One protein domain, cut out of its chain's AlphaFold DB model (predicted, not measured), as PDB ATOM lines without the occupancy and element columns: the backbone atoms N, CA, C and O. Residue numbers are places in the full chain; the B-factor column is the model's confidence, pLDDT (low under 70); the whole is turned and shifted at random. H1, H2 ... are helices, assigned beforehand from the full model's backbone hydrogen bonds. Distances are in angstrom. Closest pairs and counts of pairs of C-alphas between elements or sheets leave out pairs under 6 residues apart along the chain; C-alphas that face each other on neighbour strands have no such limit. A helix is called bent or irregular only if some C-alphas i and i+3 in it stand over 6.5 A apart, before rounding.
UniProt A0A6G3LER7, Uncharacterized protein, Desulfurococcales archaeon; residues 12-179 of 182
ATOM      1  N   ASN A  12     190.944 187.676 107.332       42.53
ATOM      2  CA  ASN A  12     191.111 186.990 108.618       42.53
ATOM      3  C   ASN A  12     191.324 187.962 109.789       42.53
ATOM      4  O   ASN A  12     190.984 187.632 110.923       42.53
ATOM      5  N   ASN A  13     191.866 189.161 109.548       43.56
ATOM      6  CA  ASN A  13     192.146 190.126 110.615       43.56
ATOM      7  C   ASN A  13     190.889 190.855 111.096       43.56
ATOM      8  O   ASN A  13     190.792 191.121 112.292       43.56
ATOM      9  N   GLU A  14     189.934 191.158 110.215       43.94
ATOM     10  CA  GLU A  14     188.670 191.794 110.611       43.94
ATOM     11  C   GLU A  14     187.815 190.830 111.436       43.94
ATOM     12  O   GLU A  14     187.376 191.167 112.534       43.94
ATOM     13  N   THR A  15     187.707 189.578 110.991       46.75
ATOM     14  CA  THR A  15     187.013 188.525 111.742       46.75
ATOM     15  C   THR A  15     187.659 188.303 113.122       46.75
ATOM     16  O   THR A  15     186.963 188.315 114.139       46.75
ATOM     17  N   LEU A  16     188.997 188.203 113.210       42.78
ATOM     18  CA  LEU A  16     189.731 188.088 114.486       42.78
ATOM     19  C   LEU A  16     189.679 189.351 115.366       42.78
ATOM     20  O   LEU A  16     189.782 189.237 116.595       42.78
ATOM     21  N   PHE A  17     189.538 190.540 114.774       47.69
ATOM     22  CA  PHE A  17     189.380 191.802 115.497       47.69
ATOM     23  C   PHE A  17     188.095 191.781 116.332       47.69
ATOM     24  O   PHE A  17     188.128 192.129 117.515       47.69
ATOM     25  N   PHE A  18     186.991 191.275 115.782       52.12
ATOM     26  CA  PHE A  18     185.728 191.162 116.511       52.12
ATOM     27  C   PHE A  18     185.789 190.158 117.673       52.12
ATOM     28  O   PHE A  18     185.308 190.468 118.762       52.12
ATOM     29  N   TYR A  19     186.477 189.022 117.510       51.31
ATOM     30  CA  TYR A  19     186.617 188.004 118.566       51.31
ATOM     31  C   TYR A  19     187.336 188.489 119.838       51.31
ATOM     32  O   TYR A  19     187.094 187.954 120.920       51.31
ATOM     33  N   ASN A  20     188.221 189.486 119.734       50.28
ATOM     34  CA  ASN A  20     189.027 189.982 120.862       50.28
ATOM     35  C   ASN A  20     188.614 191.373 121.360       50.28
ATOM     36  O   ASN A  20     189.214 191.892 122.308       50.28
ATOM     37  N   THR A  21     187.616 191.999 120.737       58.72
ATOM     38  CA  THR A  21     187.212 193.357 121.095       58.72
ATOM     39  C   THR A  21     186.218 193.336 122.248       58.72
ATOM     40  O   THR A  21     185.231 192.605 122.247       58.72
ATOM     41  N   ASN A  22     186.462 194.172 123.261       68.25
ATOM     42  CA  ASN A  22     185.484 194.385 124.317       68.25
ATOM     43  C   ASN A  22     184.251 195.077 123.713       68.25
ATOM     44  O   ASN A  22     184.284 196.272 123.433       68.25
ATOM     45  N   LEU A  23     183.164 194.329 123.526       71.38
ATOM     46  CA  LEU A  23     181.911 194.820 122.948       71.38
ATOM     47  C   LEU A  23     181.444 196.151 123.552       71.38
ATOM     48  O   LEU A  23     180.887 196.977 122.838       71.38
ATOM     49  N   SER A  24     181.733 196.414 124.832       69.62
ATOM     50  CA  SER A  24     181.322 197.636 125.530       69.62
ATOM     51  C   SER A  24     182.016 198.922 125.053       69.62
ATOM     52  O   SER A  24     181.574 200.004 125.431       69.62
ATOM     53  N   ILE A  25     183.129 198.839 124.310       76.56
ATOM     54  CA  ILE A  25     183.868 200.021 123.817       76.56
ATOM     55  C   ILE A  25     183.509 200.409 122.381       76.56
ATOM     56  O   ILE A  25     183.878 201.497 121.946       76.56
ATOM     57  N   LEU A  26     182.802 199.537 121.658       81.31
ATOM     58  CA  LEU A  26     182.335 199.816 120.302       81.31
ATOM     59  C   LEU A  26     181.241 200.885 120.332       81.31
ATOM     60  O   LEU A  26     180.451 200.932 121.279       81.31
ATOM     61  N   ASP A  27     181.166 201.732 119.310       86.62
ATOM     62  CA  ASP A  27     180.017 202.619 119.123       86.62
ATOM     63  C   ASP A  27     178.813 201.859 118.533       86.62
ATOM     64  O   ASP A  27     178.883 200.674 118.203       86.62
ATOM     65  N   ASN A  28     177.658 202.522 118.479       87.12
ATOM     66  CA  ASN A  28     176.413 201.893 118.033       87.12
ATOM     67  C   ASN A  28     176.419 201.541 116.541       87.12
ATOM     68  O   ASN A  28     175.753 200.586 116.148       87.12
ATOM     69  N   GLU A  29     177.155 202.301 115.732       87.12
ATOM     70  CA  GLU A  29     177.284 202.043 114.301       87.12
ATOM     71  C   GLU A  29     178.091 200.769 114.071       87.12
ATOM     72  O   GLU A  29     177.604 199.841 113.429       87.12
ATOM     73  N   THR A  30     179.234 200.655 114.747       84.69
ATOM     74  CA  THR A  30     180.088 199.469 114.704       84.69
ATOM     75  C   THR A  30     179.363 198.232 115.236       84.69
ATOM     76  O   THR A  30     179.512 197.153 114.673       84.69
ATOM     77  N   ILE A  31     178.543 198.345 116.291       85.62
ATOM     78  CA  ILE A  31     177.722 197.218 116.779       85.62
ATOM     79  C   ILE A  31     176.697 196.773 115.731       85.62
ATOM     80  O   ILE A  31     176.516 195.572 115.536       85.62
ATOM     81  N   ALA A  32     176.025 197.710 115.058       85.50
ATOM     82  CA  ALA A  32     175.052 197.384 114.018       85.50
ATOM     83  C   ALA A  32     175.717 196.734 112.793       85.50
ATOM     84  O   ALA A  32     175.200 195.746 112.276       85.50
ATOM     85  N   GLU A  33     176.879 197.242 112.376       83.81
ATOM     86  CA  GLU A  33     177.710 196.648 111.321       83.81
ATOM     87  C   GLU A  33     178.180 195.245 111.695       83.81
ATOM     88  O   GLU A  33     177.995 194.306 110.927       83.81
ATOM     89  N   SER A  34     178.704 195.082 112.912       79.56
ATOM     90  CA  SER A  34     179.168 193.789 113.424       79.56
ATOM     91  C   SER A  34     178.039 192.768 113.472       79.56
ATOM     92  O   SER A  34     178.249 191.607 113.144       79.56
ATOM     93  N   LEU A  35     176.834 193.185 113.880       84.19
ATOM     94  CA  LEU A  35     175.657 192.320 113.888       84.19
ATOM     95  C   LEU A  35     175.251 191.919 112.469       84.19
ATOM     96  O   LEU A  35     174.964 190.748 112.248       84.19
ATOM     97  N   ALA A  36     175.234 192.864 111.524       83.69
ATOM     98  CA  ALA A  36     174.893 192.583 110.131       83.69
ATOM     99  C   ALA A  36     175.887 191.611 109.483       83.69
ATOM    100  O   ALA A  36     175.469 190.660 108.826       83.69
ATOM    101  N   PHE A  37     177.179 191.811 109.739       79.19
ATOM    102  CA  PHE A  37     178.246 190.924 109.292       79.19
ATOM    103  C   PHE A  37     178.157 189.541 109.946       79.19
ATOM    104  O   PHE A  37     178.176 188.529 109.260       79.19
ATOM    105  N   ALA A  38     177.975 189.468 111.267       75.56
ATOM    106  CA  ALA A  38     177.931 188.194 111.987       75.56
ATOM    107  C   ALA A  38     176.742 187.298 111.606       75.56
ATOM    108  O   ALA A  38     176.763 186.105 111.900       75.56
ATOM    109  N   ILE A  39     175.697 187.858 110.990       76.50
ATOM    110  CA  ILE A  39     174.574 187.076 110.466       76.50
ATOM    111  C   ILE A  39     174.667 186.806 108.958       76.50
ATOM    112  O   ILE A  39     173.768 186.156 108.423       76.50
ATOM    113  N   SER A  40     175.704 187.305 108.274       71.12
ATOM    114  CA  SER A  40     175.884 187.155 106.830       71.12
ATOM    115  C   SER A  40     176.326 185.752 106.415       71.12
ATOM    116  O   SER A  40     176.846 184.966 107.212       71.12
ATOM    117  N   VAL A  41     176.125 185.446 105.129       57.66
ATOM    118  CA  VAL A  41     176.529 184.168 104.520       57.66
ATOM    119  C   VAL A  41     178.048 183.991 104.586       57.66
ATOM    120  O   VAL A  41     178.511 182.898 104.889       57.66
ATOM    121  N   GLU A  42     178.821 185.065 104.405       55.69
ATOM    122  CA  GLU A  42     180.288 185.035 104.502       55.69
ATOM    123  C   GLU A  42     180.761 184.674 105.920       55.69
ATOM    124  O   GLU A  42     181.707 183.903 106.088       55.69
ATOM    125  N   SER A  43     180.074 185.154 106.964       53.91
ATOM    126  CA  SER A  43     180.370 184.739 108.340       53.91
ATOM    127  C   SER A  43     179.959 183.288 108.609       53.91
ATOM    128  O   SER A  43     180.657 182.598 109.351       53.91
ATOM    129  N   ALA A  44     178.848 182.818 108.034       50.38
ATOM    130  CA  ALA A  44     178.393 181.435 108.175       50.38
ATOM    131  C   ALA A  44     179.317 180.436 107.453       50.38
ATOM    132  O   ALA A  44     179.559 179.347 107.969       50.38
ATOM    133  N   GLU A  45     179.867 180.810 106.293       47.03
ATOM    134  CA  GLU A  45     180.838 180.008 105.539       47.03
ATOM    135  C   GLU A  45     182.212 179.969 106.228       47.03
ATOM    136  O   GLU A  45     182.794 178.892 106.355       47.03
ATOM    137  N   ASN A  46     182.691 181.094 106.775       47.88
ATOM    138  CA  ASN A  46     183.920 181.140 107.583       47.88
ATOM    139  C   ASN A  46     183.798 180.364 108.912       47.88
ATOM    140  O   ASN A  46     184.788 179.860 109.444       47.88
ATOM    141  N   ALA A  47     182.580 180.214 109.437       45.62
ATOM    142  CA  ALA A  47     182.283 179.416 110.626       45.62
ATOM    143  C   ALA A  47     182.158 177.902 110.349       45.62
ATOM    144  O   ALA A  47     181.933 177.117 111.264       45.62
ATOM    145  N   LEU A  48     182.330 177.432 109.109       40.25
ATOM    146  CA  LEU A  48     182.402 175.989 108.834       40.25
ATOM    147  C   LEU A  48     183.759 175.372 109.234       40.25
ATOM    148  O   LEU A  48     183.882 174.147 109.254       40.25
ATOM    149  N   GLU A  49     184.751 176.190 109.611       38.22
ATOM    150  CA  GLU A  49     186.058 175.736 110.122       38.22
ATOM    151  C   GLU A  49     186.255 175.944 111.643       38.22
ATOM    152  O   GLU A  49     187.211 175.420 112.219       38.22
ATOM    153  N   MET A  50     185.350 176.655 112.328       38.59
ATOM    154  CA  MET A  50     185.376 176.918 113.778       38.59
ATOM    155  C   MET A  50     183.946 176.908 114.324       38.59
ATOM    156  O   MET A  50     183.080 177.440 113.653       38.59
ATOM    157  N   GLU A  51     183.690 176.328 115.508       41.72
ATOM    158  CA  GLU A  51     182.333 176.149 116.076       41.72
ATOM    159  C   GLU A  51     181.352 177.291 115.715       41.72
ATOM    160  O   GLU A  51     181.660 178.452 116.005       41.72
ATOM    161  N   PRO A  52     180.182 176.986 115.115       44.00
ATOM    162  CA  PRO A  52     179.328 177.961 114.424       44.00
ATOM    163  C   PRO A  52     178.618 179.001 115.314       44.00
ATOM    164  O   PRO A  52     177.687 179.665 114.869       44.00
ATOM    165  N   ASP A  53     179.067 179.204 116.551       47.84
ATOM    166  CA  ASP A  53     178.211 179.704 117.629       47.84
ATOM    167  C   ASP A  53     178.759 180.919 118.401       47.84
ATOM    168  O   ASP A  53     178.068 181.472 119.257       47.84
ATOM    169  N   GLY A  54     179.982 181.384 118.146       54.78
ATOM    170  CA  GLY A  54     180.656 182.258 119.114       54.78
ATOM    171  C   GLY A  54     180.045 183.651 119.331       54.78
ATOM    172  O   GLY A  54     180.059 184.142 120.459       54.78
ATOM    173  N   TYR A  55     179.554 184.320 118.279       65.44
ATOM    174  CA  TYR A  55     179.466 185.791 118.309       65.44
ATOM    175  C   TYR A  55     178.113 186.403 117.922       65.44
ATOM    176  O   TYR A  55     177.765 187.444 118.477       65.44
ATOM    177  N   ALA A  56     177.296 185.759 117.078       73.94
ATOM    178  CA  ALA A  56     175.997 186.314 116.671       73.94
ATOM    179  C   ALA A  56     175.045 186.522 117.864       73.94
ATOM    180  O   ALA A  56     174.428 187.578 117.993       73.94
ATOM    181  N   MET A  57     174.969 185.554 118.788       76.75
ATOM    182  CA  MET A  57     174.127 185.664 119.984       76.75
ATOM    183  C   MET A  57     174.679 186.678 121.010       76.75
ATOM    184  O   MET A  57     173.904 187.515 121.480       76.75
ATOM    185  N   PRO A  58     175.984 186.692 121.362       78.50
ATOM    186  CA  PRO A  58     176.552 187.772 122.174       78.50
ATOM    187  C   PRO A  58     176.388 189.173 121.570       78.50
ATOM    188  O   PRO A  58     175.996 190.086 122.295       78.50
ATOM    189  N   LEU A  59     176.606 189.342 120.261       81.56
ATOM    190  CA  LEU A  59     176.360 190.605 119.557       81.56
ATOM    191  C   LEU A  59     174.892 191.007 119.598       81.56
ATOM    192  O   LEU A  59     174.585 192.160 119.874       81.56
ATOM    193  N   PHE A  60     173.983 190.066 119.344       86.81
ATOM    194  CA  PHE A  60     172.550 190.323 119.399       86.81
ATOM    195  C   PHE A  60     172.111 190.748 120.807       86.81
ATOM    196  O   PHE A  60     171.332 191.690 120.957       86.81
ATOM    197  N   ASN A  61     172.656 190.116 121.848       84.38
ATOM    198  CA  ASN A  61     172.388 190.481 123.238       84.38
ATOM    199  C   ASN A  61     172.945 191.863 123.600       84.38
ATOM    200  O   ASN A  61     172.253 192.638 124.261       84.38
ATOM    201  N   GLU A  62     174.158 192.197 123.158       86.06
ATOM    202  CA  GLU A  62     174.733 193.533 123.348       86.06
ATOM    203  C   GLU A  62     173.938 194.598 122.581       86.06
ATOM    204  O   GLU A  62     173.614 195.659 123.118       86.06
ATOM    205  N   TRP A  63     173.553 194.299 121.341       90.88
ATOM    206  CA  TRP A  63     172.698 195.153 120.526       90.88
ATOM    207  C   TRP A  63     171.352 195.411 121.215       90.88
ATOM    208  O   TRP A  63     170.953 196.567 121.358       90.88
ATOM    209  N   LEU A  64     170.693 194.369 121.736       90.88
ATOM    210  CA  LEU A  64     169.462 194.496 122.524       90.88
ATOM    211  C   LEU A  64     169.672 195.306 123.808       90.88
ATOM    212  O   LEU A  64     168.825 196.129 124.162       90.88
ATOM    213  N   HIS A  65     170.789 195.090 124.508       88.88
ATOM    214  CA  HIS A  65     171.128 195.835 125.716       88.88
ATOM    215  C   HIS A  65     171.216 197.341 125.432       88.88
ATOM    216  O   HIS A  65     170.621 198.144 126.155       88.88
ATOM    217  N   ARG A  66     171.890 197.718 124.339       87.94
ATOM    218  CA  ARG A  66     172.076 199.112 123.906       87.94
ATOM    219  C   ARG A  66     170.825 199.735 123.305       87.94
ATOM    220  O   ARG A  66     170.579 200.920 123.519       87.94
ATOM    221  N   ALA A  67     170.025 198.953 122.580       87.50
ATOM    222  CA  ALA A  67     168.746 199.391 122.018       87.50
ATOM    223  C   ALA A  67     167.772 199.853 123.117       87.50
ATOM    224  O   ALA A  67     166.834 200.618 122.867       87.50
ATOM    225  N   GLY A  68     168.003 199.402 124.353       86.50
ATOM    226  CA  GLY A  68     167.171 199.711 125.497       86.50
ATOM    227  C   GLY A  68     165.799 199.059 125.363       86.50
ATOM    228  O   GLY A  68     165.621 198.001 124.763       86.50
ATOM    229  N   ARG A  69     164.781 199.678 125.964       89.00
ATOM    230  CA  ARG A  69     163.435 199.098 125.970       89.00
ATOM    231  C   ARG A  69     162.740 199.300 124.622       89.00
ATOM    232  O   ARG A  69     162.191 200.371 124.361       89.00
ATOM    233  N   LEU A  70     162.697 198.241 123.820       92.69
ATOM    234  CA  LEU A  70     161.864 198.158 122.620       92.69
ATOM    235  C   LEU A  70     160.377 197.939 122.986       92.69
ATOM    236  O   LEU A  70     160.077 197.310 124.011       92.69
ATOM    237  N   PRO A  71     159.420 198.482 122.202       93.19
ATOM    238  CA  PRO A  71     157.999 198.235 122.420       93.19
ATOM    239  C   PRO A  71     157.672 196.753 122.232       93.19
ATOM    240  O   PRO A  71     158.262 196.063 121.409       93.19
ATOM    241  N   TYR A  72     156.691 196.267 122.991       94.31
ATOM    242  CA  TYR A  72     156.260 194.874 122.934       94.31
ATOM    243  C   TYR A  72     154.735 194.757 122.903       94.31
ATOM    244  O   TYR A  72     153.990 195.554 123.497       94.31
ATOM    245  N   SER A  73     154.257 193.714 122.233       95.12
ATOM    246  CA  SER A  73     152.851 193.334 122.185       95.12
ATOM    247  C   SER A  73     152.704 191.818 122.053       95.12
ATOM    248  O   SER A  73     153.625 191.123 121.619       95.12
ATOM    249  N   LYS A  74     151.544 191.281 122.452       96.25
ATOM    250  CA  LYS A  74     151.255 189.851 122.249       96.25
ATOM    251  C   LYS A  74     151.098 189.553 120.759       96.25
ATOM    252  O   LYS A  74     151.469 188.482 120.303       96.25
ATOM    253  N   GLU A  75     150.590 190.530 120.022       97.44
ATOM    254  CA  GLU A  75     150.400 190.536 118.580       97.44
ATOM    255  C   GLU A  75     151.737 190.399 117.849       97.44
ATOM    256  O   GLU A  75     151.824 189.607 116.919       97.44
ATOM    257  N   LEU A  76     152.791 191.087 118.311       97.75
ATOM    258  CA  LEU A  76     154.154 190.924 117.802       97.75
ATOM    259  C   LEU A  76     154.659 189.493 118.007       97.75
ATOM    260  O   LEU A  76     155.177 188.877 117.077       97.75
ATOM    261  N   ASN A  77     154.499 188.958 119.219       95.88
ATOM    262  CA  ASN A  77     154.939 187.602 119.530       95.88
ATOM    263  C   ASN A  77     154.202 186.561 118.668       95.88
ATOM    264  O   ASN A  77     154.855 185.785 117.974       95.88
ATOM    265  N   TYR A  78     152.870 186.622 118.617       96.62
ATOM    266  CA  TYR A  78     152.054 185.749 117.771       96.62
ATOM    267  C   TYR A  78     152.417 185.890 116.288       96.62
ATOM    268  O   TYR A  78     152.556 184.900 115.579       96.62
ATOM    269  N   PHE A  79     152.601 187.122 115.804       96.62
ATOM    270  CA  PHE A  79     152.961 187.372 114.414       96.62
ATOM    271  C   PHE A  79     154.275 186.681 114.037       96.62
ATOM    272  O   PHE A  79     154.324 185.962 113.041       96.62
ATOM    273  N   VAL A  80     155.330 186.854 114.836       96.38
ATOM    274  CA  VAL A  80     156.647 186.316 114.482       96.38
ATOM    275  C   VAL A  80     156.756 184.820 114.758       96.38
ATOM    276  O   VAL A  80     157.238 184.086 113.897       96.38
ATOM    277  N   TYR A  81     156.321 184.341 115.922       94.62
ATOM    278  CA  TYR A  81     156.574 182.958 116.333       94.62
ATOM    279  C   TYR A  81     155.523 181.977 115.820       94.62
ATOM    280  O   TYR A  81     155.914 180.935 115.296       94.62
ATOM    281  N   ASP A  82     154.241 182.344 115.864       93.75
ATOM    282  CA  ASP A  82     153.143 181.438 115.502       93.75
ATOM    283  C   ASP A  82     152.680 181.628 114.055       93.75
ATOM    284  O   ASP A  82     152.329 180.667 113.370       93.75
ATOM    285  N   TYR A  83     152.635 182.876 113.581       94.19
ATOM    286  CA  TYR A  83     152.127 183.168 112.252       94.19
ATOM    287  C   TYR A  83     153.193 182.976 111.179       94.19
ATOM    288  O   TYR A  83     152.889 182.280 110.221       94.19
ATOM    289  N   LEU A  84     154.400 183.551 111.268       94.00
ATOM    290  CA  LEU A  84     155.461 183.329 110.263       94.00
ATOM    291  C   LEU A  84     155.971 181.872 110.281       94.00
ATOM    292  O   LEU A  84     156.029 181.282 111.359       94.00
ATOM    293  N   PRO A  85     156.338 181.271 109.123       93.06
ATOM    294  CA  PRO A  85     156.920 179.925 109.122       93.06
ATOM    295  C   PRO A  85     158.280 179.915 109.839       93.06
ATOM    296  O   PRO A  85     158.746 180.943 110.337       93.06
ATOM    297  N   GLU A  86     158.923 178.755 109.895       91.19
ATOM    298  CA  GLU A  86     160.349 178.688 110.212       91.19
ATOM    299  C   GLU A  86     161.173 179.294 109.067       91.19
ATOM    300  O   GLU A  86     160.814 179.188 107.893       91.19
ATOM    301  N   PHE A  87     162.241 179.990 109.439       89.75
ATOM    302  CA  PHE A  87     163.234 180.599 108.555       89.75
ATOM    303  C   PHE A  87     164.535 180.760 109.348       89.75
ATOM    304  O   PHE A  87     164.492 180.924 110.571       89.75
ATOM    305  N   ASP A  88     165.668 180.686 108.662       87.31
ATOM    306  CA  ASP A  88     167.015 180.757 109.230       87.31
ATOM    307  C   ASP A  88     167.662 182.132 108.967       87.31
ATOM    308  O   ASP A  88     167.057 183.024 108.362       87.31
ATOM    309  N   LEU A  89     168.884 182.339 109.467       85.12
ATOM    310  CA  LEU A  89     169.668 183.554 109.209       85.12
ATOM    311  C   LEU A  89     169.930 183.779 107.712       85.12
ATOM    312  O   LEU A  89     169.807 184.910 107.237       85.12
ATOM    313  N   ASN A  90     170.185 182.711 106.952       83.00
ATOM    314  CA  ASN A  90     170.407 182.788 105.507       83.00
ATOM    315  C   ASN A  90     169.194 183.376 104.777       83.00
ATOM    316  O   ASN A  90     169.350 184.219 103.893       83.00
ATOM    317  N   ALA A  91     167.976 182.988 105.160       87.19
ATOM    318  CA  ALA A  91     166.751 183.549 104.605       87.19
ATOM    319  C   ALA A  91     166.608 185.044 104.930       87.19
ATOM    320  O   ALA A  91     166.125 185.807 104.098       87.19
ATOM    321  N   VAL A  92     167.038 185.488 106.114       89.25
ATOM    322  CA  VAL A  92     167.007 186.914 106.478       89.25
ATOM    323  C   VAL A  92     167.967 187.709 105.592       89.25
ATOM    324  O   VAL A  92     167.555 188.696 104.984       89.25
ATOM    325  N   VAL A  93     169.221 187.267 105.469       84.94
ATOM    326  CA  VAL A  93     170.248 188.005 104.716       84.94
ATOM    327  C   VAL A  93     170.034 187.939 103.208       84.94
ATOM    328  O   VAL A  93     170.107 188.975 102.552       84.94
ATOM    329  N   SER A  94     169.703 186.775 102.647       84.44
ATOM    330  CA  SER A  94     169.475 186.638 101.198       84.44
ATOM    331  C   SER A  94     168.285 187.458 100.699       84.44
ATOM    332  O   SER A  94     168.291 187.930  99.561       84.44
ATOM    333  N   GLU A  95     167.271 187.658 101.546       89.12
ATOM    334  CA  GLU A  95     166.044 188.338 101.148       89.12
ATOM    335  C   GLU A  95     166.014 189.828 101.486       89.12
ATOM    336  O   GLU A  95     165.384 190.588 100.743       89.12
ATOM    337  N   LEU A  96     166.662 190.254 102.579       88.50
ATOM    338  CA  LEU A  96     166.780 191.669 102.948       88.50
ATOM    339  C   LEU A  96     168.040 192.323 102.366       88.50
ATOM    340  O   LEU A  96     167.997 193.502 102.011       88.50
ATOM    341  N   GLY A  97     169.142 191.586 102.247       86.38
ATOM    342  CA  GLY A  97     170.477 192.120 101.981       86.38
ATOM    343  C   GLY A  97     171.139 192.703 103.237       86.38
ATOM    344  O   GLY A  97     170.466 193.257 104.109       86.38
ATOM    345  N   GLU A  98     172.467 192.606 103.312       83.56
ATOM    346  CA  GLU A  98     173.276 193.040 104.466       83.56
ATOM    347  C   GLU A  98     173.102 194.523 104.803       83.56
ATOM    348  O   GLU A  98     172.917 194.873 105.967       83.56
ATOM    349  N   GLU A  99     173.049 195.394 103.792       86.19
ATOM    350  CA  GLU A  99     172.812 196.825 104.013       86.19
ATOM    351  C   GLU A  99     171.463 197.094 104.682       86.19
ATOM    352  O   GLU A  99     171.361 197.887 105.610       86.19
ATOM    353  N   THR A 100     170.413 196.374 104.286       89.06
ATOM    354  CA  THR A 100     169.092 196.517 104.913       89.06
ATOM    355  C   THR A 100     169.094 196.000 106.348       89.06
ATOM    356  O   THR A 100     168.431 196.564 107.216       89.06
ATOM    357  N   VAL A 101     169.821 194.913 106.609       90.12
ATOM    358  CA  VAL A 101     170.012 194.368 107.957       90.12
ATOM    359  C   VAL A 101     170.723 195.392 108.842       90.12
ATOM    360  O   VAL A 101     170.261 195.651 109.952       90.12
ATOM    361  N   LYS A 102     171.793 196.018 108.340       89.12
ATOM    362  CA  LYS A 102     172.512 197.101 109.021       89.12
ATOM    363  C   LYS A 102     171.596 198.295 109.288       89.12
ATOM    364  O   LYS A 102     171.511 198.759 110.423       89.12
ATOM    365  N   GLU A 103     170.859 198.756 108.279       90.19
ATOM    366  CA  GLU A 103     169.873 199.837 108.399       90.19
ATOM    367  C   GLU A 103     168.829 199.539 109.493       90.19
ATOM    368  O   GLU A 103     168.562 200.386 110.348       90.19
ATOM    369  N   LEU A 104     168.280 198.318 109.519       91.62
ATOM    370  CA  LEU A 104     167.341 197.858 110.550       91.62
ATOM    371  C   LEU A 104     167.989 197.788 111.941       91.62
ATOM    372  O   LEU A 104     167.355 198.159 112.933       91.62
ATOM    373  N   ALA A 105     169.246 197.351 112.025       91.12
ATOM    374  CA  ALA A 105     170.014 197.291 113.266       91.12
ATOM    375  C   ALA A 105     170.376 198.685 113.811       91.12
ATOM    376  O   ALA A 105     170.547 198.835 115.020       91.12
ATOM    377  N   LEU A 106     170.438 199.717 112.967       91.12
ATOM    378  CA  LEU A 106     170.684 201.102 113.384       91.12
ATOM    379  C   LEU A 106     169.434 201.811 113.930       91.12
ATOM    380  O   LEU A 106     169.561 202.771 114.694       91.12
ATOM    381  N   LEU A 107     168.227 201.339 113.595       90.44
ATOM    382  CA  LEU A 107     166.963 201.982 113.991       90.44
ATOM    383  C   LEU A 107     166.820 202.285 115.496       90.44
ATOM    384  O   LEU A 107     166.361 203.384 115.816       90.44
ATOM    385  N   PRO A 108     167.194 201.395 116.441       88.12
ATOM    386  CA  PRO A 108     167.099 201.701 117.869       88.12
ATOM    387  C   PRO A 108     167.987 202.867 118.318       88.12
ATOM    388  O   PRO A 108     167.714 203.469 119.357       88.12
ATOM    389  N   PHE A 109     169.054 203.153 117.567       86.88
ATOM    390  CA  PHE A 109     170.085 204.135 117.902       86.88
ATOM    391  C   PHE A 109     169.884 205.478 117.202       86.88
ATOM    392  O   PHE A 109     170.587 206.440 117.514       86.88
ATOM    393  N   SER A 110     168.940 205.555 116.261       79.69
ATOM    394  CA  SER A 110     168.622 206.805 115.583       79.69
ATOM    395  C   SER A 110     168.005 207.805 116.562       79.69
ATOM    396  O   SER A 110     167.028 207.511 117.256       79.69
ATOM    397  N   ASN A 111     168.572 209.013 116.591       64.12
ATOM    398  CA  ASN A 111     168.045 210.149 117.353       64.12
ATOM    399  C   ASN A 111     166.871 210.843 116.644       64.12
ATOM    400  O   ASN A 111     166.273 211.754 117.213       64.12
ATOM    401  N   ASP A 112     166.569 210.457 115.403       63.66
ATOM    402  CA  ASP A 112     165.581 211.141 114.577       63.66
ATOM    403  C   ASP A 112     164.224 210.431 114.696       63.66
ATOM    404  O   ASP A 112     163.956 209.422 114.043       63.66
ATOM    405  N   GLU A 113     163.361 210.944 115.580       57.53
ATOM    406  CA  GLU A 113     162.050 210.356 115.905       57.53
ATOM    407  C   GLU A 113     161.093 210.261 114.698       57.53
ATOM    408  O   GLU A 113     160.084 209.561 114.775       57.53
ATOM    409  N   GLN A 114     161.400 210.939 113.585       55.69
ATOM    410  CA  GLN A 114     160.516 211.060 112.419       55.69
ATOM    411  C   GLN A 114     161.139 210.622 111.090       55.69
ATOM    412  O   GLN A 114     160.449 210.625 110.072       55.69
ATOM    413  N   ASN A 115     162.414 210.233 111.082       54.28
ATOM    414  CA  ASN A 115     163.167 210.033 109.846       54.28
ATOM    415  C   ASN A 115     163.682 208.592 109.774       54.28
ATOM    416  O   ASN A 115     164.873 208.316 109.890       54.28
ATOM    417  N   TYR A 116     162.746 207.652 109.627       66.06
ATOM    418  CA  TYR A 116     163.078 206.314 109.150       66.06
ATOM    419  C   TYR A 116     162.805 206.266 107.647       66.06
ATOM    420  O   TYR A 116     161.824 206.834 107.155       66.06
ATOM    421  N   ASP A 117     163.682 205.601 106.905       69.31
ATOM    422  CA  ASP A 117     163.485 205.427 105.476       69.31
ATOM    423  C   ASP A 117     162.296 204.479 105.246       69.31
ATOM    424  O   ASP A 117     162.333 203.301 105.609       69.31
ATOM    425  N   GLN A 118     161.233 204.979 104.605       77.06
ATOM    426  CA  GLN A 118     160.086 204.164 104.178       77.06
ATOM    427  C   GLN A 118     160.512 202.980 103.292       77.06
ATOM    428  O   GLN A 118     159.765 202.012 103.141       77.06
ATOM    429  N   THR A 119     161.700 203.043 102.692       81.56
ATOM    430  CA  THR A 119     162.313 201.950 101.935       81.56
ATOM    431  C   THR A 119     162.629 200.749 102.826       81.56
ATOM    432  O   THR A 119     162.378 199.621 102.408       81.56
ATOM    433  N   ILE A 120     163.083 200.956 104.066       83.75
ATOM    434  CA  ILE A 120     163.399 199.871 105.009       83.75
ATOM    435  C   ILE A 120     162.134 199.092 105.376       83.75
ATOM    436  O   ILE A 120     162.111 197.862 105.339       83.75
ATOM    437  N   GLU A 121     161.046 199.804 105.674       88.44
ATOM    438  CA  GLU A 121     159.763 199.173 105.987       88.44
ATOM    439  C   GLU A 121     159.229 198.354 104.804       88.44
ATOM    440  O   GLU A 121     158.772 197.224 104.984       88.44
ATOM    441  N   LYS A 122     159.341 198.885 103.580       90.06
ATOM    442  CA  LYS A 122     158.964 198.151 102.365       90.06
ATOM    443  C   LYS A 122     159.773 196.871 102.206       90.06
ATOM    444  O   LYS A 122     159.180 195.833 101.935       90.06
ATOM    445  N   LYS A 123     161.089 196.912 102.425       91.19
ATOM    446  CA  LYS A 123     161.942 195.718 102.355       91.19
ATOM    447  C   LYS A 123     161.551 194.676 103.411       91.19
ATOM    448  O   LYS A 123     161.467 193.490 103.100       91.19
ATOM    449  N   LEU A 124     161.215 195.103 104.631       91.38
ATOM    450  CA  LEU A 124     160.708 194.204 105.674       91.38
ATOM    451  C   LEU A 124     159.355 193.576 105.291       91.38
ATOM    452  O   LEU A 124     159.135 192.379 105.497       91.38
ATOM    453  N   ALA A 125     158.457 194.357 104.689       92.75
ATOM    454  CA  ALA A 125     157.190 193.862 104.161       92.75
ATOM    455  C   ALA A 125     157.389 192.879 102.997       92.75
ATOM    456  O   ALA A 125     156.703 191.857 102.923       92.75
ATOM    457  N   GLU A 126     158.349 193.150 102.111       90.62
ATOM    458  CA  GLU A 126     158.732 192.256 101.019       90.62
ATOM    459  C   GLU A 126     159.272 190.929 101.552       90.62
ATOM    460  O   GLU A 126     158.801 189.880 101.109       90.62
ATOM    461  N   PHE A 127     160.161 190.952 102.547       92.94
ATOM    462  CA  PHE A 127     160.631 189.751 103.243       92.94
ATOM    463  C   PHE A 127     159.466 188.919 103.795       92.94
ATOM    464  O   PHE A 127     159.313 187.745 103.452       92.94
ATOM    465  N   VAL A 128     158.555 189.541 104.554       92.44
ATOM    466  CA  VAL A 128     157.354 188.863 105.079       92.44
ATOM    467  C   VAL A 128     156.494 188.279 103.952       92.44
ATOM    468  O   VAL A 128     155.934 187.189 104.089       92.44
ATOM    469  N   SER A 129     156.395 188.976 102.819       91.31
ATOM    470  CA  SER A 129     155.637 188.509 101.657       91.31
ATOM    471  C   SER A 129     156.256 187.280 100.985       91.31
ATOM    472  O   SER A 129     155.530 186.493 100.383       91.31
ATOM    473  N   LYS A 130     157.579 187.102 101.075       89.50
ATOM    474  CA  LYS A 130     158.283 185.935 100.527       89.50
ATOM    475  C   LYS A 130     158.143 184.719 101.439       89.50
ATOM    476  O   LYS A 130     157.972 183.613 100.941       89.50
ATOM    477  N   LEU A 131     158.080 184.935 102.753       88.44
ATOM    478  CA  LEU A 131     157.842 183.876 103.737       88.44
ATOM    479  C   LEU A 131     156.404 183.322 103.731       88.44
ATOM    480  O   LEU A 131     156.139 182.289 104.346       88.44
ATOM    481  N   LYS A 132     155.433 184.003 103.108       84.56
ATOM    482  CA  LYS A 132     154.012 183.624 103.184       84.56
ATOM    483  C   LYS A 132     153.377 183.349 101.831       84.56
ATOM    484  O   LYS A 132     153.388 184.192 100.943       84.56
ATOM    485  N   GLU A 133     152.674 182.217 101.743       79.25
ATOM    486  CA  GLU A 133     151.840 181.871 100.582       79.25
ATOM    487  C   GLU A 133     150.791 182.960 100.305       79.25
ATOM    488  O   GLU A 133     150.650 183.437  99.177       79.25
ATOM    489  N   ASN A 134     150.105 183.436 101.355       83.75
ATOM    490  CA  ASN A 134     149.193 184.574 101.268       83.75
ATOM    491  C   ASN A 134     149.918 185.905 101.535       83.75
ATOM    492  O   ASN A 134     149.789 186.512 102.603       83.75
ATOM    493  N   LYS A 135     150.660 186.373 100.526       89.06
ATOM    494  CA  LYS A 135     151.492 187.592 100.574       89.06
ATOM    495  C   LYS A 135     150.776 188.814 101.161       89.06
ATOM    496  O   LYS A 135     151.319 189.512 102.012       89.06
ATOM    497  N   LYS A 136     149.534 189.062 100.725       89.56
ATOM    498  CA  LYS A 136     148.748 190.239 101.139       89.56
ATOM    499  C   LYS A 136     148.350 190.193 102.610       89.56
ATOM    500  O   LYS A 136     148.253 191.238 103.241       89.56
ATOM    501  N   GLU A 137     148.078 189.008 103.145       91.50
ATOM    502  CA  GLU A 137     147.728 188.856 104.557       91.50
ATOM    503  C   GLU A 137     148.953 189.039 105.456       91.50
ATOM    504  O   GLU A 137     148.853 189.700 106.485       91.50
ATOM    505  N   GLY A 138     150.116 188.518 105.043       90.88
ATOM    506  CA  GLY A 138     151.376 188.728 105.760       90.88
ATOM    507  C   GLY A 138     151.723 190.208 105.921       90.88
ATOM    508  O   GLY A 138     151.943 190.656 107.042       90.88
ATOM    509  N   ILE A 139     151.674 190.968 104.822       93.50
ATOM    510  CA  ILE A 139     151.946 192.414 104.831       93.50
ATOM    511  C   ILE A 139     150.964 193.154 105.748       93.50
ATOM    512  O   ILE A 139     151.391 193.906 106.614       93.50
ATOM    513  N   LYS A 140     149.659 192.871 105.650       94.88
ATOM    514  CA  LYS A 140     148.651 193.511 106.515       94.88
ATOM    515  C   LYS A 140     148.867 193.239 108.002       94.88
ATOM    516  O   LYS A 140     148.607 194.107 108.828       94.88
ATOM    517  N   LYS A 141     149.298 192.025 108.364       95.38
ATOM    518  CA  LYS A 141     149.603 191.699 109.765       95.38
ATOM    519  C   LYS A 141     150.863 192.407 110.245       95.38
ATOM    520  O   LYS A 141     150.868 192.866 111.381       95.38
ATOM    521  N   LEU A 142     151.884 192.525 109.393       96.44
ATOM    522  CA  LEU A 142     153.065 193.330 109.695       96.44
ATOM    523  C   LEU A 142     152.674 194.792 109.951       96.44
ATOM    524  O   LEU A 142     153.008 195.315 111.007       96.44
ATOM    525  N   GLU A 143     151.933 195.415 109.029       95.62
ATOM    526  CA  GLU A 143     151.463 196.805 109.147       95.62
ATOM    527  C   GLU A 143     150.707 197.021 110.465       95.62
ATOM    528  O   GLU A 143     151.068 197.895 111.250       95.62
ATOM    529  N   TYR A 144     149.739 196.148 110.766       97.06
ATOM    530  CA  TYR A 144     148.973 196.197 112.012       97.06
ATOM    531  C   TYR A 144     149.854 196.095 113.268       97.06
ATOM    532  O   TYR A 144     149.653 196.825 114.239       97.06
ATOM    533  N   VAL A 145     150.834 195.186 113.271       97.69
ATOM    534  CA  VAL A 145     151.755 195.021 114.404       97.69
ATOM    535  C   VAL A 145     152.635 196.256 114.568       97.69
ATOM    536  O   VAL A 145     152.812 196.712 115.695       97.69
ATOM    537  N   VAL A 146     153.167 196.809 113.475       95.81
ATOM    538  CA  VAL A 146     154.009 198.011 113.512       95.81
ATOM    539  C   VAL A 146     153.218 199.204 114.043       95.81
ATOM    540  O   VAL A 146     153.698 199.865 114.960       95.81
ATOM    541  N   GLU A 147     151.997 199.434 113.553       96.00
ATOM    542  CA  GLU A 147     151.108 200.501 114.040       96.00
ATOM    543  C   GLU A 147     150.831 200.366 115.543       96.00
ATOM    544  O   GLU A 147     150.994 201.319 116.302       96.00
ATOM    545  N   LEU A 148     150.507 199.158 116.011       97.50
ATOM    546  CA  LEU A 148     150.229 198.912 117.426       97.50
ATOM    547  C   LEU A 148     151.459 199.125 118.323       97.50
ATOM    548  O   LEU A 148     151.334 199.515 119.487       97.50
ATOM    549  N   LEU A 149     152.657 198.827 117.825       95.88
ATOM    550  CA  LEU A 149     153.902 199.079 118.549       95.88
ATOM    551  C   LEU A 149     154.268 200.566 118.532       95.88
ATOM    552  O   LEU A 149     154.724 201.075 119.556       95.88
ATOM    553  N   GLU A 150     154.027 201.254 117.416       93.00
ATOM    554  CA  GLU A 150     154.222 202.695 117.264       93.00
ATOM    555  C   GLU A 150     153.312 203.483 118.206       93.00
ATOM    556  O   GLU A 150     153.797 204.367 118.907       93.00
ATOM    557  N   GLU A 151     152.032 203.120 118.327       93.94
ATOM    558  CA  GLU A 151     151.107 203.735 119.290       93.94
ATOM    559  C   GLU A 151     151.624 203.645 120.737       93.94
ATOM    560  O   GLU A 151     151.384 204.536 121.553       93.94
ATOM    561  N   LYS A 152     152.357 202.574 121.068       92.12
ATOM    562  CA  LYS A 152     152.930 202.365 122.405       92.12
ATOM    563  C   LYS A 152     154.239 203.112 122.629       92.12
ATOM    564  O   LYS A 152     154.506 203.519 123.758       92.12
ATOM    565  N   SER A 153     155.089 203.205 121.609       89.56
ATOM    566  CA  SER A 153     156.413 203.828 121.715       89.56
ATOM    567  C   SER A 153     156.409 205.316 121.372       89.56
ATOM    568  O   SER A 153     157.350 206.009 121.750       89.56
ATOM    569  N   GLY A 154     155.406 205.793 120.629       88.75
ATOM    570  CA  GLY A 154     155.422 207.092 119.956       88.75
ATOM    571  C   GLY A 154     156.480 207.192 118.850       88.75
ATOM    572  O   GLY A 154     156.815 208.297 118.440       88.75
ATOM    573  N   ASN A 155     157.060 206.068 118.415       88.56
ATOM    574  CA  ASN A 155     158.208 206.048 117.511       88.56
ATOM    575  C   ASN A 155     158.189 204.796 116.617       88.56
ATOM    576  O   ASN A 155     158.359 203.665 117.098       88.56
ATOM    577  N   ARG A 156     158.029 205.015 115.307       89.94
ATOM    578  CA  ARG A 156     157.941 203.953 114.296       89.94
ATOM    579  C   ARG A 156     159.258 203.217 114.062       89.94
ATOM    580  O   ARG A 156     159.239 202.003 113.894       89.94
ATOM    581  N   ALA A 157     160.401 203.900 114.143       89.00
ATOM    582  CA  ALA A 157     161.713 203.253 114.054       89.00
ATOM    583  C   ALA A 157     161.894 202.220 115.178       89.00
ATOM    584  O   ALA A 157     162.317 201.094 114.927       89.00
ATOM    585  N   LYS A 158     161.467 202.547 116.406       89.56
ATOM    586  CA  LYS A 158     161.466 201.593 117.529       89.56
ATOM    587  C   LYS A 158     160.475 200.447 117.344       89.56
ATOM    588  O   LYS A 158     160.749 199.338 117.798       89.56
ATOM    589  N   ALA A 159     159.334 200.691 116.698       92.81
ATOM    590  CA  ALA A 159     158.380 199.638 116.354       92.81
ATOM    591  C   ALA A 159     158.973 198.646 115.341       92.81
ATOM    592  O   ALA A 159     158.933 197.438 115.566       92.81
ATOM    593  N   LEU A 160     159.592 199.153 114.273       93.31
ATOM    594  CA  LEU A 160     160.283 198.344 113.268       93.31
ATOM    595  C   LEU A 160     161.472 197.586 113.868       93.31
ATOM    596  O   LEU A 160     161.605 196.386 113.637       93.31
ATOM    597  N   ALA A 161     162.274 198.239 114.712       93.00
ATOM    598  CA  ALA A 161     163.358 197.597 115.447       93.00
ATOM    599  C   ALA A 161     162.865 196.454 116.347       93.00
ATOM    600  O   ALA A 161     163.510 195.415 116.426       93.00
ATOM    601  N   ALA A 162     161.711 196.613 117.005       95.31
ATOM    602  CA  ALA A 162     161.110 195.546 117.803       95.31
ATOM    603  C   ALA A 162     160.688 194.349 116.940       95.31
ATOM    604  O   ALA A 162     160.945 193.204 117.309       95.31
ATOM    605  N   VAL A 163     160.079 194.594 115.776       96.81
ATOM    606  CA  VAL A 163     159.753 193.522 114.823       96.81
ATOM    607  C   VAL A 163     161.024 192.810 114.365       96.81
ATOM    608  O   VAL A 163     161.093 191.581 114.413       96.81
ATOM    609  N   PHE A 164     162.039 193.574 113.974       95.38
ATOM    610  CA  PHE A 164     163.306 193.037 113.502       95.38
ATOM    611  C   PHE A 164     164.039 192.230 114.578       95.38
ATOM    612  O   PHE A 164     164.479 191.119 114.302       95.38
ATOM    613  N   ALA A 165     164.070 192.711 115.822       95.19
ATOM    614  CA  ALA A 165     164.630 191.983 116.959       95.19
ATOM    615  C   ALA A 165     163.985 190.601 117.133       95.19
ATOM    616  O   ALA A 165     164.666 189.609 117.383       95.19
ATOM    617  N   HIS A 166     162.663 190.515 116.980       96.31
ATOM    618  CA  HIS A 166     161.949 189.245 117.073       96.31
ATOM    619  C   HIS A 166     162.241 188.320 115.888       96.31
ATOM    620  O   HIS A 166     162.365 187.112 116.087       96.31
ATOM    621  N   ILE A 167     162.350 188.872 114.676       95.19
ATOM    622  CA  ILE A 167     162.737 188.121 113.475       95.19
ATOM    623  C   ILE A 167     164.139 187.539 113.653       95.19
ATOM    624  O   ILE A 167     164.287 186.332 113.494       95.19
ATOM    625  N   LEU A 168     165.118 188.356 114.061       92.31
ATOM    626  CA  LEU A 168     166.486 187.912 114.335       92.31
ATOM    627  C   LEU A 168     166.534 186.855 115.433       92.31
ATOM    628  O   LEU A 168     167.166 185.821 115.264       92.31
ATOM    629  N   ASN A 169     165.826 187.060 116.544       90.81
ATOM    630  CA  ASN A 169     165.808 186.062 117.607       90.81
ATOM    631  C   ASN A 169     165.227 184.726 117.116       90.81
ATOM    632  O   ASN A 169     165.750 183.669 117.453       90.81
ATOM    633  N   LYS A 170     164.154 184.746 116.315       92.00
ATOM    634  CA  LYS A 170     163.587 183.518 115.741       92.00
ATOM    635  C   LYS A 170     164.557 182.850 114.764       92.00
ATOM    636  O   LYS A 170     164.740 181.642 114.864       92.00
ATOM    637  N   SER A 171     165.178 183.604 113.856       88.94
ATOM    638  CA  SER A 171     166.100 183.042 112.863       88.94
ATOM    639  C   SER A 171     167.367 182.481 113.496       88.94
ATOM    640  O   SER A 171     167.719 181.351 113.179       88.94
ATOM    641  N   ILE A 172     167.985 183.195 114.446       84.19
ATOM    642  CA  ILE A 172     169.116 182.699 115.249       84.19
ATOM    643  C   ILE A 172     168.728 181.366 115.902       84.19
ATOM    644  O   ILE A 172     169.394 180.356 115.698       84.19
ATOM    645  N   ASN A 173     167.603 181.314 116.621       83.12
ATOM    646  CA  ASN A 173     167.178 180.074 117.275       83.12
ATOM    647  C   ASN A 173     166.928 178.930 116.276       83.12
ATOM    648  O   ASN A 173     167.337 177.807 116.540       83.12
ATOM    649  N   ASN A 174     166.316 179.185 115.119       84.00
ATOM    650  CA  ASN A 174     166.096 178.137 114.115       84.00
ATOM    651  C   ASN A 174     167.408 177.642 113.484       84.00
ATOM    652  O   ASN A 174     167.556 176.442 113.248       84.00
ATOM    653  N   THR A 175     168.360 178.543 113.233       77.94
ATOM    654  CA  THR A 175     169.680 178.201 112.685       77.94
ATOM    655  C   THR A 175     170.474 177.313 113.643       77.94
ATOM    656  O   THR A 175     171.062 176.335 113.197       77.94
ATOM    657  N   TYR A 176     170.443 177.597 114.948       65.50
ATOM    658  CA  TYR A 176     171.321 176.932 115.921       65.50
ATOM    659  C   TYR A 176     170.651 175.826 116.755       65.50
ATOM    660  O   TYR A 176     171.332 175.030 117.390       65.50
ATOM    661  N   ILE A 177     169.318 175.726 116.767       58.16
ATOM    662  CA  ILE A 177     168.628 174.568 117.366       58.16
ATOM    663  C   ILE A 177     168.609 173.392 116.380       58.16
ATOM    664  O   ILE A 177     168.757 172.245 116.798       58.16
ATOM    665  N   SER A 178     168.506 173.654 115.073       48.78
ATOM    666  CA  SER A 178     168.521 172.604 114.040       48.78
ATOM    667  C   SER A 178     169.878 171.901 113.875       48.78
ATOM    668  O   SER A 178     169.928 170.799 113.333       48.78
ATOM    669  N   SER A 179     170.968 172.490 114.378       44.53
ATOM    670  CA  SER A 179     172.313 171.895 114.392       44.53
ATOM    671  C   SER A 179     172.593 171.000 115.609       44.53
ATOM    672  O   SER A 179     173.578 170.268 115.601       44.53
TER     673      SER A 179
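Overview. This is residues 12 to 179 of the 182 residues of an uncharacterized protein of Desulfurococcales archaeon (UniProt A0A6G3LER7). One long helix, H10, runs through the middle of a packed body of helices, with H6, H7 and H8 to one side of it and H4 and H5 to the other. H9, at one end of the body, makes a V with H10, residues 146 to 153 of H9 meeting residues 156 to 163 of H10, while H2 packs on H4 and H7 toward the other end, and the short, low-confidence H1 and H3 lie beyond H2. The printed part has 168 residues with ten named helices, H1 to H10 in chain order, and no named strand: all helix. It is compact, with a radius of gyration of the C-alphas of 15.5 A and spans of 43 by 35 by 25 A.

Along the chain. H10, residues 156 to 177, is 31.4 A long, from C-alpha 156 at (157.941, 203.953, 114.296) to C-alpha 177 at (168.628, 174.568, 117.366). Before it come H9, residues 135 to 153, 27.1 A, and H8, residues 118 to 131, 20.4 A. H7 is residues 98 to 109, 17.7 A, and is irregular: C-alphas 105 and 108 are 7.0 A apart. H6 is residues 89 to 96, H5 74 to 83, H4 56 to 67, H3 41 to 46 and H2 28 to 38. H1, residues 12 to 20, begins with C-alpha 12 at (191.111, 186.990, 108.618).

Arrangement. H10 is the hub, touching H4, H5, H6, H7 and H9. Its residues 157 to 164 touch residues 104 to 108 of H7 at a steep tilt of 56 degrees; the closest C-alphas, of Leu 107 and Ala 157, are 5.4 A apart. Its residues 163 to 170 touch H5, closest at the C-alphas of Val 80 and Ile 167, 6.4 A. Residues 146 to 153 of H9 touch residues 156 to 163 of H10 at a steep tilt of 59 degrees, with the C-alphas of Glu 150 and Arg 156 closest, 4.9 A. Residues 123 to 127 of H8 touch H6, with the C-alphas of Glu 95 and Phe 127 closest, 6.0 A. H2, H4 and H7 form a bundle, three helices side by side; H2 touches H4 at a shallow tilt of 24 degrees, opposite ways, with the C-alphas of Ala 38 and Ala 56 closest, 5.4 A. H1 is close to but not clearly touching H2, the C-alphas of Phe 18 and Ser 34 being closest, 7.7 A; H3 stands likewise to H6, with Val 41 and Asn 90 closest, their C-alphas 6.4 A apart. Every O i to N i+4 pair is within hydrogen-bond range in H2, H3, H4, H6, H8 and H10; the counts are 4 of 5 in H1, 5 of 6 in H5, 6 of 8 in H7 and 14 of 15 in H9.

Size, cuts and confidence. The C-alphas farthest apart, of Glu 49 and Glu 151, are 45.7 A apart. The printed part has no cut, and no link is long. Mean pLDDT of the printed part is 80.6; residues 12 to 22, 24, 41 to 55, 111 to 117 and 176 to 179 are under 70.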